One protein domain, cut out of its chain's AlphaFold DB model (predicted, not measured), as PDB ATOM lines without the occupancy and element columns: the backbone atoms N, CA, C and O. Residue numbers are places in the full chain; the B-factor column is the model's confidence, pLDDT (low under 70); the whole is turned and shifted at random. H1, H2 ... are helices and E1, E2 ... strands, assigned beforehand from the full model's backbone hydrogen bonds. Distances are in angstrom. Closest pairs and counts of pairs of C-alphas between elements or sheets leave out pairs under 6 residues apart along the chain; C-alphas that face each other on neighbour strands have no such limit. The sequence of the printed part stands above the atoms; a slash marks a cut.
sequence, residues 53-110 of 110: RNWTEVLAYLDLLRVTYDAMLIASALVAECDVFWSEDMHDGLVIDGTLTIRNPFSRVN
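AT A GLANCE: This is residues 53 to 110 of the 110 residues of the protein "PIN domain-containing protein" of Alphaproteobacteria bacterium (UniProt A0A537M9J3). Two short parallel strands, E1 and E2, and a long loop make a small head, from which the long helix H1 sticks out as an arm with residues 55 to 69. The 58 printed residues hold H1, E1 and E2 in that order, mixed in class. The whole is loose, with a radius of gyration of the C-alphas of 14.1 A, and flat, spanning 44 by 28 by 13 A.

HOW THE PARTS SIT: E1, residues 84 to 86, is the parallel neighbour of E2, residues 100 to 103, at 34 degrees; N 85 and O 101 are 2.9 A apart, within hydrogen-bond range. Residues 95 to 96 pair antiparallel with residues 100 to 101 of E2. The closest C-alphas of H1, residues 55 to 79, and E2 are those of Leu 78 and Leu 100, 6.5 A apart. In H1 every O i to N i+4 pair is within hydrogen-bond range.

IN THESE COORDINATES: H1 runs 35.6 A from C-alpha 55 at (107.774, 80.753, 89.843). E2 ends at C-alpha 103, (108.076, 82.130, 122.769).

THE WHOLE: The C-alphas farthest apart, of Arg 53 and Asn 110, are 47.0 A apart. The printed part has no cut; the link from E1 to E2 is long, with 13 residues. Confidence is under 70 at 17 residues, among them 61 to 69 and 108 to 110.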
ATOM      1  N   ARG A  53     109.919  74.422  86.674       52.91
ATOM      2  CA  ARG A  53     108.611  74.864  87.193       52.91
ATOM      3  C   ARG A  53     108.481  76.383  87.189       52.91
ATOM      4  O   ARG A  53     109.470  77.102  87.334       52.91
ATOM      5  N   ASN A  54     107.258  76.845  86.961       70.62
ATOM      6  CA  ASN A  54     106.850  78.248  87.013       70.62
ATOM      7  C   ASN A  54     107.128  78.815  88.428       70.62
ATOM      8  O   ASN A  54     106.986  78.098  89.414       70.62
ATOM      9  N   TRP A  55     107.505  80.095  88.553       69.69
ATOM     10  CA  TRP A  55     107.774  80.753  89.843       69.69
ATOM     11  C   TRP A  55     106.620  80.646  90.857       69.69
ATOM     12  O   TRP A  55     106.864  80.475  92.046       69.69
ATOM     13  N   THR A  56     105.369  80.645  90.394       75.50
ATOM     14  CA  THR A  56     104.179  80.373  91.213       75.50
ATOM     15  C   THR A  56     104.203  78.973  91.826       75.50
ATOM     16  O   THR A  56     103.880  78.811  92.997       75.50
ATOM     17  N   GLU A  57     104.611  77.956  91.067       69.88
ATOM     18  CA  GLU A  57     104.703  76.583  91.575       69.88
ATOM     19  C   GLU A  57     105.878  76.420  92.543       69.88
ATOM     20  O   GLU A  57     105.784  75.661  93.501       69.88
ATOM     21  N   VAL A  58     106.973  77.155  92.316       66.12
ATOM     22  CA  VAL A  58     108.109  77.196  93.244       66.12
ATOM     23  C   VAL A  58     107.676  77.780  94.587       66.12
ATOM     24  O   VAL A  58     107.969  77.181  95.614       66.12
ATOM     25  N   LEU A  59     106.949  78.902  94.591       69.81
ATOM     26  CA  LEU A  59     106.442  79.512  95.823       69.81
ATOM     27  C   LEU A  59     105.456  78.591  96.552       69.81
ATOM     28  O   LEU A  59     105.628  78.357  97.741       69.81
ATOM     29  N   ALA A  60     104.506  77.982  95.835       71.00
ATOM     30  CA  ALA A  60     103.559  77.039  96.433       71.00
ATOM     31  C   ALA A  60     104.257  75.821  97.063       71.00
ATOM     32  O   ALA A  60     103.872  75.351  98.132       71.00
ATOM     33  N   TYR A  61     105.307  75.314  96.415       67.44
ATOM     34  CA  TYR A  61     106.086  74.203  96.947       67.44
ATOM     35  C   TYR A  61     106.940  74.614  98.157       67.44
ATOM     36  O   TYR A  61     107.033  73.861  99.124       67.44
ATOM     37  N   LEU A  62     107.530  75.813  98.138       65.94
ATOM     38  CA  LEU A  62     108.260  76.359  99.285       65.94
ATOM     39  C   LEU A  62     107.341  76.608 100.487       65.94
ATOM     40  O   LEU A  62     107.750  76.327 101.609       65.94
ATOM     41  N   ASP A  63     106.106  77.058 100.265       68.19
ATOM     42  CA  ASP A  63     105.113  77.230 101.329       68.19
ATOM     43  C   ASP A  63     104.696  75.884 101.938       68.19
ATOM     44  O   ASP A  63     104.650  75.743 103.161       68.19
ATOM     45  N   LEU A  64     104.473  74.858 101.108       66.94
ATOM     46  CA  LEU A  64     104.187  73.501 101.588       66.94
ATOM     47  C   LEU A  64     105.344  72.940 102.428       66.94
ATOM     48  O   LEU A  64     105.136  72.331 103.482       66.94
ATOM     49  N   LEU A  65     106.572  73.161 101.965       64.88
ATOM     50  CA  LEU A  65     107.766  72.785 102.705       64.88
ATOM     51  C   LEU A  65     107.870  73.547 104.026       64.88
ATOM     52  O   LEU A  65     108.149  72.919 105.042       64.88
ATOM     53  N   ARG A  66     107.603  74.859 104.040       65.50
ATOM     54  CA  ARG A  66     107.636  75.680 105.258       65.50
ATOM     55  C   ARG A  66     106.719  75.107 106.337       65.50
ATOM     56  O   ARG A  66     107.189  74.860 107.440       65.50
ATOM     57  N   VAL A  67     105.464  74.802 105.999       67.88
ATOM     58  CA  VAL A  67     104.501  74.220 106.954       67.88
ATOM     59  C   VAL A  67     104.978  72.864 107.483       67.88
ATOM     60  O   VAL A  67     104.860  72.577 108.673       67.88
ATOM     61  N   THR A  68     105.555  72.037 106.611       64.88
ATOM     62  CA  THR A  68     106.078  70.720 107.000       64.88
ATOM     63  C   THR A  68     107.277  70.865 107.940       64.88
ATOM     64  O   THR A  68     107.364  70.164 108.946       64.88
ATOM     65  N   TYR A  69     108.177  71.810 107.670       67.44
ATOM     66  CA  TYR A  69     109.337  72.073 108.519       67.44
ATOM     67  C   TYR A  69     108.962  72.666 109.873       67.44
ATOM     68  O   TYR A  69     109.515  72.229 110.881       67.44
ATOM     69  N   ASP A  70     108.002  73.587 109.915       73.50
ATOM     70  CA  ASP A  70     107.476  74.139 111.162       73.50
ATOM     71  C   ASP A  70     106.960  73.013 112.073       73.50
ATOM     72  O   ASP A  70     107.335  72.931 113.244       73.50
ATOM     73  N   ALA A  71     106.194  72.065 111.517       74.88
ATOM     74  CA  ALA A  71     105.719  70.894 112.254       74.88
ATOM     75  C   ALA A  71     106.863  69.979 112.731       74.88
ATOM     76  O   ALA A  71     106.849  69.512 113.871       74.88
ATOM     77  N   MET A  72     107.882  69.740 111.897       73.56
ATOM     78  CA  MET A  72     109.035  68.902 112.259       73.56
ATOM     79  C   MET A  72     109.904  69.525 113.358       73.56
ATOM     80  O   MET A  72     110.417  68.804 114.214       73.56
ATOM     81  N   LEU A  73     110.078  70.849 113.351       73.44
ATOM     82  CA  LEU A  73     110.823  71.563 114.388       73.44
ATOM     83  C   LEU A  73     110.098  71.494 115.736       73.44
ATOM     84  O   LEU A  73     110.732  71.204 116.750       73.44
ATOM     85  N   ILE A  74     108.773  71.666 115.733       79.56
ATOM     86  CA  ILE A  74     107.934  71.485 116.925       79.56
ATOM     87  C   ILE A  74     108.008  70.040 117.434       79.56
ATOM     88  O   ILE A  74     108.261  69.822 118.616       79.56
ATOM     89  N   ALA A  75     107.873  69.045 116.551       76.50
ATOM     90  CA  ALA A  75     107.994  67.635 116.925       76.50
ATOM     91  C   ALA A  75     109.379  67.305 117.508       76.50
ATOM     92  O   ALA A  75     109.480  66.600 118.507       76.50
ATOM     93  N   SER A  76     110.448  67.857 116.930       74.88
ATOM     94  CA  SER A  76     111.811  67.671 117.439       74.88
ATOM     95  C   SER A  76     111.986  68.279 118.831       74.88
ATOM     96  O   SER A  76     112.624  67.666 119.680       74.88
ATOM     97  N   ALA A  77     111.402  69.454 119.082       73.94
ATOM     98  CA  ALA A  77     111.428  70.088 120.397       73.94
ATOM     99  C   ALA A  77     110.635  69.290 121.447       73.94
ATOM    100  O   ALA A  77     111.104  69.153 122.572       73.94
ATOM    101  N   LEU A  78     109.497  68.698 121.067       77.94
ATOM    102  CA  LEU A  78     108.737  67.782 121.926       77.94
ATOM    103  C   LEU A  78     109.534  66.510 122.251       77.94
ATOM    104  O   LEU A  78     109.628  66.119 123.409       77.94
ATOM    105  N   VAL A  79     110.157  65.883 121.246       78.31
ATOM    106  CA  VAL A  79     110.991  64.677 121.427       78.31
ATOM    107  C   VAL A  79     112.238  64.963 122.267       78.31
ATOM    108  O   VAL A  79     112.704  64.087 122.992       78.31
ATOM    109  N   ALA A  80     112.788  66.173 122.170       74.31
ATOM    110  CA  ALA A  80     113.903  66.631 122.993       74.31
ATOM    111  C   ALA A  80     113.480  67.072 124.406       74.31
ATOM    112  O   ALA A  80     114.343  67.501 125.168       74.31
ATOM    113  N   GLU A  81     112.188  66.967 124.744       86.06
ATOM    114  CA  GLU A  81     111.617  67.366 126.036       86.06
ATOM    115  C   GLU A  81     111.916  68.840 126.378       86.06
ATOM    116  O   GLU A  81     112.190  69.198 127.521       86.06
ATOM    117  N   CYS A  82     111.895  69.714 125.368       82.44
ATOM    118  CA  CYS A  82     112.036  71.150 125.574       82.44
ATOM    119  C   CYS A  82     110.757  71.741 126.185       82.44
ATOM    120  O   CYS A  82     109.656  71.467 125.716       82.44
ATOM    121  N   ASP A  83     110.908  72.662 127.139       88.94
ATOM    122  CA  ASP A  83     109.776  73.427 127.688       88.94
ATOM    123  C   ASP A  83     109.444  74.677 126.849       88.94
ATOM    124  O   ASP A  83     108.324  75.196 126.869       88.94
ATOM    125  N   VAL A  84     110.431  75.197 126.104       86.81
ATOM    126  CA  VAL A  84     110.313  76.441 125.329       86.81
ATOM    127  C   VAL A  84     110.856  76.266 123.914       86.81
ATOM    128  O   VAL A  84     111.996  75.840 123.724       86.81
ATOM    129  N   PHE A  85     110.063  76.671 122.920       84.31
ATOM    130  CA  PHE A  85     110.478  76.799 121.524       84.31
ATOM    131  C   PHE A  85     110.547  78.278 121.130       84.31
ATOM    132  O   PHE A  85     109.525  78.959 121.083       84.31
ATOM    133  N   TRP A  86     111.743  78.794 120.850       81.19
ATOM    134  CA  TRP A  86     111.917  80.201 120.478       81.19
ATOM    135  C   TRP A  86     111.686  80.414 118.981       81.19
ATOM    136  O   TRP A  86     112.394  79.831 118.164       81.19
ATOM    137  N   SER A  87     110.724  81.267 118.619       81.50
ATOM    138  CA  SER A  87     110.446  81.621 117.223       81.50
ATOM    139  C   SER A  87     109.766  82.986 117.104       81.50
ATOM    140  O   SER A  87     108.809  83.274 117.819       81.50
ATOM    141  N   GLU A  88     110.262  83.829 116.195       83.31
ATOM    142  CA  GLU A  88     109.646  85.118 115.848       83.31
ATOM    143  C   GLU A  88     108.427  84.942 114.930       83.31
ATOM    144  O   GLU A  88     107.447  85.676 115.043       83.31
ATOM    145  N   ASP A  89     108.492  83.949 114.041       80.81
ATOM    146  CA  ASP A  89     107.505  83.686 112.993       80.81
ATOM    147  C   ASP A  89     106.258  82.936 113.492       80.81
ATOM    148  O   ASP A  89     105.243  82.889 112.794       80.81
ATOM    149  N   MET A  90     106.328  82.314 114.672       84.44
ATOM    150  CA  MET A  90     105.236  81.524 115.246       84.44
ATOM    151  C   MET A  90     104.467  82.299 116.324       84.44
ATOM    152  O   MET A  90     104.938  83.291 116.879       84.44
ATOM    153  N   HIS A  91     103.254  81.834 116.634       89.00
ATOM    154  CA  HIS A  91     102.382  82.480 117.612       89.00
ATOM    155  C   HIS A  91     102.954  82.394 119.036       89.00
ATOM    156  O   HIS A  91     102.937  81.333 119.661       89.00
ATOM    157  N   ASP A  92     103.427  83.532 119.549       92.25
ATOM    158  CA  ASP A  92     103.911  83.674 120.924       92.25
ATOM    159  C   ASP A  92     102.845  83.242 121.943       92.25
ATOM    160  O   ASP A  92     101.677  83.621 121.848       92.25
ATOM    161  N   GLY A  93     103.255  82.443 122.927       91.75
ATOM    162  CA  GLY A  93     102.389  81.915 123.978       91.75
ATOM    163  C   GLY A  93     101.557  80.690 123.589       91.75
ATOM    164  O   GLY A  93     100.848  80.165 124.449       91.75
ATOM    165  N   LEU A  94     101.633  80.202 122.344       93.56
ATOM    166  CA  LEU A  94     100.991  78.944 121.963       93.56
ATOM    167  C   LEU A  94     101.618  77.774 122.735       93.56
ATOM    168  O   LEU A  94     102.837  77.620 122.751       93.56
ATOM    169  N   VAL A  95     100.775  76.938 123.342       94.12
ATOM    170  CA  VAL A  95     101.191  75.727 124.060       94.12
ATOM    171  C   VAL A  95     100.838  74.501 123.223       94.12
ATOM    172  O   VAL A  95      99.679  74.320 122.847       94.12
ATOM    173  N   ILE A  96     101.833  73.660 122.945       87.69
ATOM    174  CA  ILE A  96     101.703  72.413 122.190       87.69
ATOM    175  C   ILE A  96     101.838  71.232 123.155       87.69
ATOM    176  O   ILE A  96     102.753  71.197 123.974       87.69
ATOM    177  N   ASP A  97     100.900  70.284 123.067       89.44
ATOM    178  CA  ASP A  97     100.842  69.061 123.890       89.44
ATOM    179  C   ASP A  97     100.900  69.305 125.416       89.44
ATOM    180  O   ASP A  97     101.272  68.447 126.208       89.44
ATOM    181  N   GLY A  98     100.546  70.520 125.849       92.00
ATOM    182  CA  GLY A  98     100.572  70.932 127.254       92.00
ATOM    183  C   GLY A  98     101.967  71.138 127.861       92.00
ATOM    184  O   GLY A  98     102.038  71.527 129.025       92.00
ATOM    185  N   THR A  99     103.051  70.912 127.113       92.19
ATOM    186  CA  THR A  99     104.433  70.909 127.632       92.19
ATOM    187  C   THR A  99     105.323  71.949 126.958       92.19
ATOM    188  O   THR A  99     106.024  72.692 127.642       92.19
ATOM    189  N   LEU A 100     105.253  72.071 125.632       87.56
ATOM    190  CA  LEU A 100     106.109  72.966 124.860       87.56
ATOM    191  C   LEU A 100     105.415  74.311 124.629       87.56
ATOM    192  O   LEU A 100     104.374  74.377 123.976       87.56
ATOM    193  N   THR A 101     106.009  75.402 125.113       95.56
ATOM    194  CA  THR A 101     105.498  76.763 124.882       95.56
ATOM    195  C   THR A 101     106.314  77.482 123.815       95.56
ATOM    196  O   THR A 101     107.530  77.624 123.941       95.56
ATOM    197  N   ILE A 102     105.653  78.007 122.785       90.75
ATOM    198  CA  ILE A 102     106.294  78.877 121.800       90.75
ATOM    199  C   ILE A 102     106.509  80.256 122.417       90.75
ATOM    200  O   ILE A 102     105.583  80.839 122.987       90.75
ATOM    201  N   ARG A 103     107.727  80.788 122.301       89.56
ATOM    202  CA  ARG A 103     108.076  82.130 122.769       89.56
ATOM    203  C   ARG A 103     108.716  82.964 121.673       89.56
ATOM    204  O   ARG A 103     109.675  82.530 121.038       89.56
ATOM    205  N   ASN A 104     108.228  84.183 121.491       86.06
ATOM    206  CA  ASN A 104     108.875  85.151 120.616       86.06
ATOM    207  C   ASN A 104     109.967  85.897 121.408       86.06
ATOM    208  O   ASN A 104     109.650  86.578 122.382       86.06
ATOM    209  N   PRO A 105     111.254  85.809 121.018       79.50
ATOM    210  CA  PRO A 105     112.354  86.432 121.765       79.50
ATOM    211  C   PRO A 105     112.329  87.968 121.733       79.50
ATOM    212  O   PRO A 105     113.063  88.615 122.480       79.50
ATOM    213  N   PHE A 106     111.497  88.555 120.873       88.56
ATOM    214  CA  PHE A 106     111.315  89.991 120.714       88.56
ATOM    215  C   PHE A 106     109.948  90.474 121.215       88.56
ATOM    216  O   PHE A 106     109.674  91.679 121.148       88.56
ATOM    217  N   SER A 107     109.083  89.582 121.726       78.38
ATOM    218  CA  SER A 107     107.866  90.033 122.398       78.38
ATOM    219  C   SER A 107     108.251  90.762 123.684       78.38
ATOM    220  O   SER A 107     109.190  90.397 124.395       78.38
ATOM    221  N   ARG A 108     107.588  91.893 123.948       68.12
ATOM    222  CA  ARG A 108     107.888  92.688 125.140       68.12
ATOM    223  C   ARG A 108     107.590  91.842 126.373       68.12
ATOM    224  O   ARG A 108     106.454  91.411 126.557       68.12
ATOM    225  N   VAL A 109     108.603  91.652 127.213       57.81
ATOM    226  CA  VAL A 109     108.426  91.117 128.564       57.81
ATOM    227  C   VAL A 109     107.572  92.132 129.327       57.81
ATOM    228  O   VAL A 109     108.017  93.263 129.536       57.81
ATOM    229  N   ASN A 110     106.333  91.762 129.652       47.34
ATOM    230  CA  ASN A 110     105.517  92.488 130.628       47.34
ATOM    231  C   ASN A 110     105.932  92.100 132.045       47.34
ATOM    232  O   ASN A 110     106.207  90.897 132.257       47.34
TER     233      ASN A 110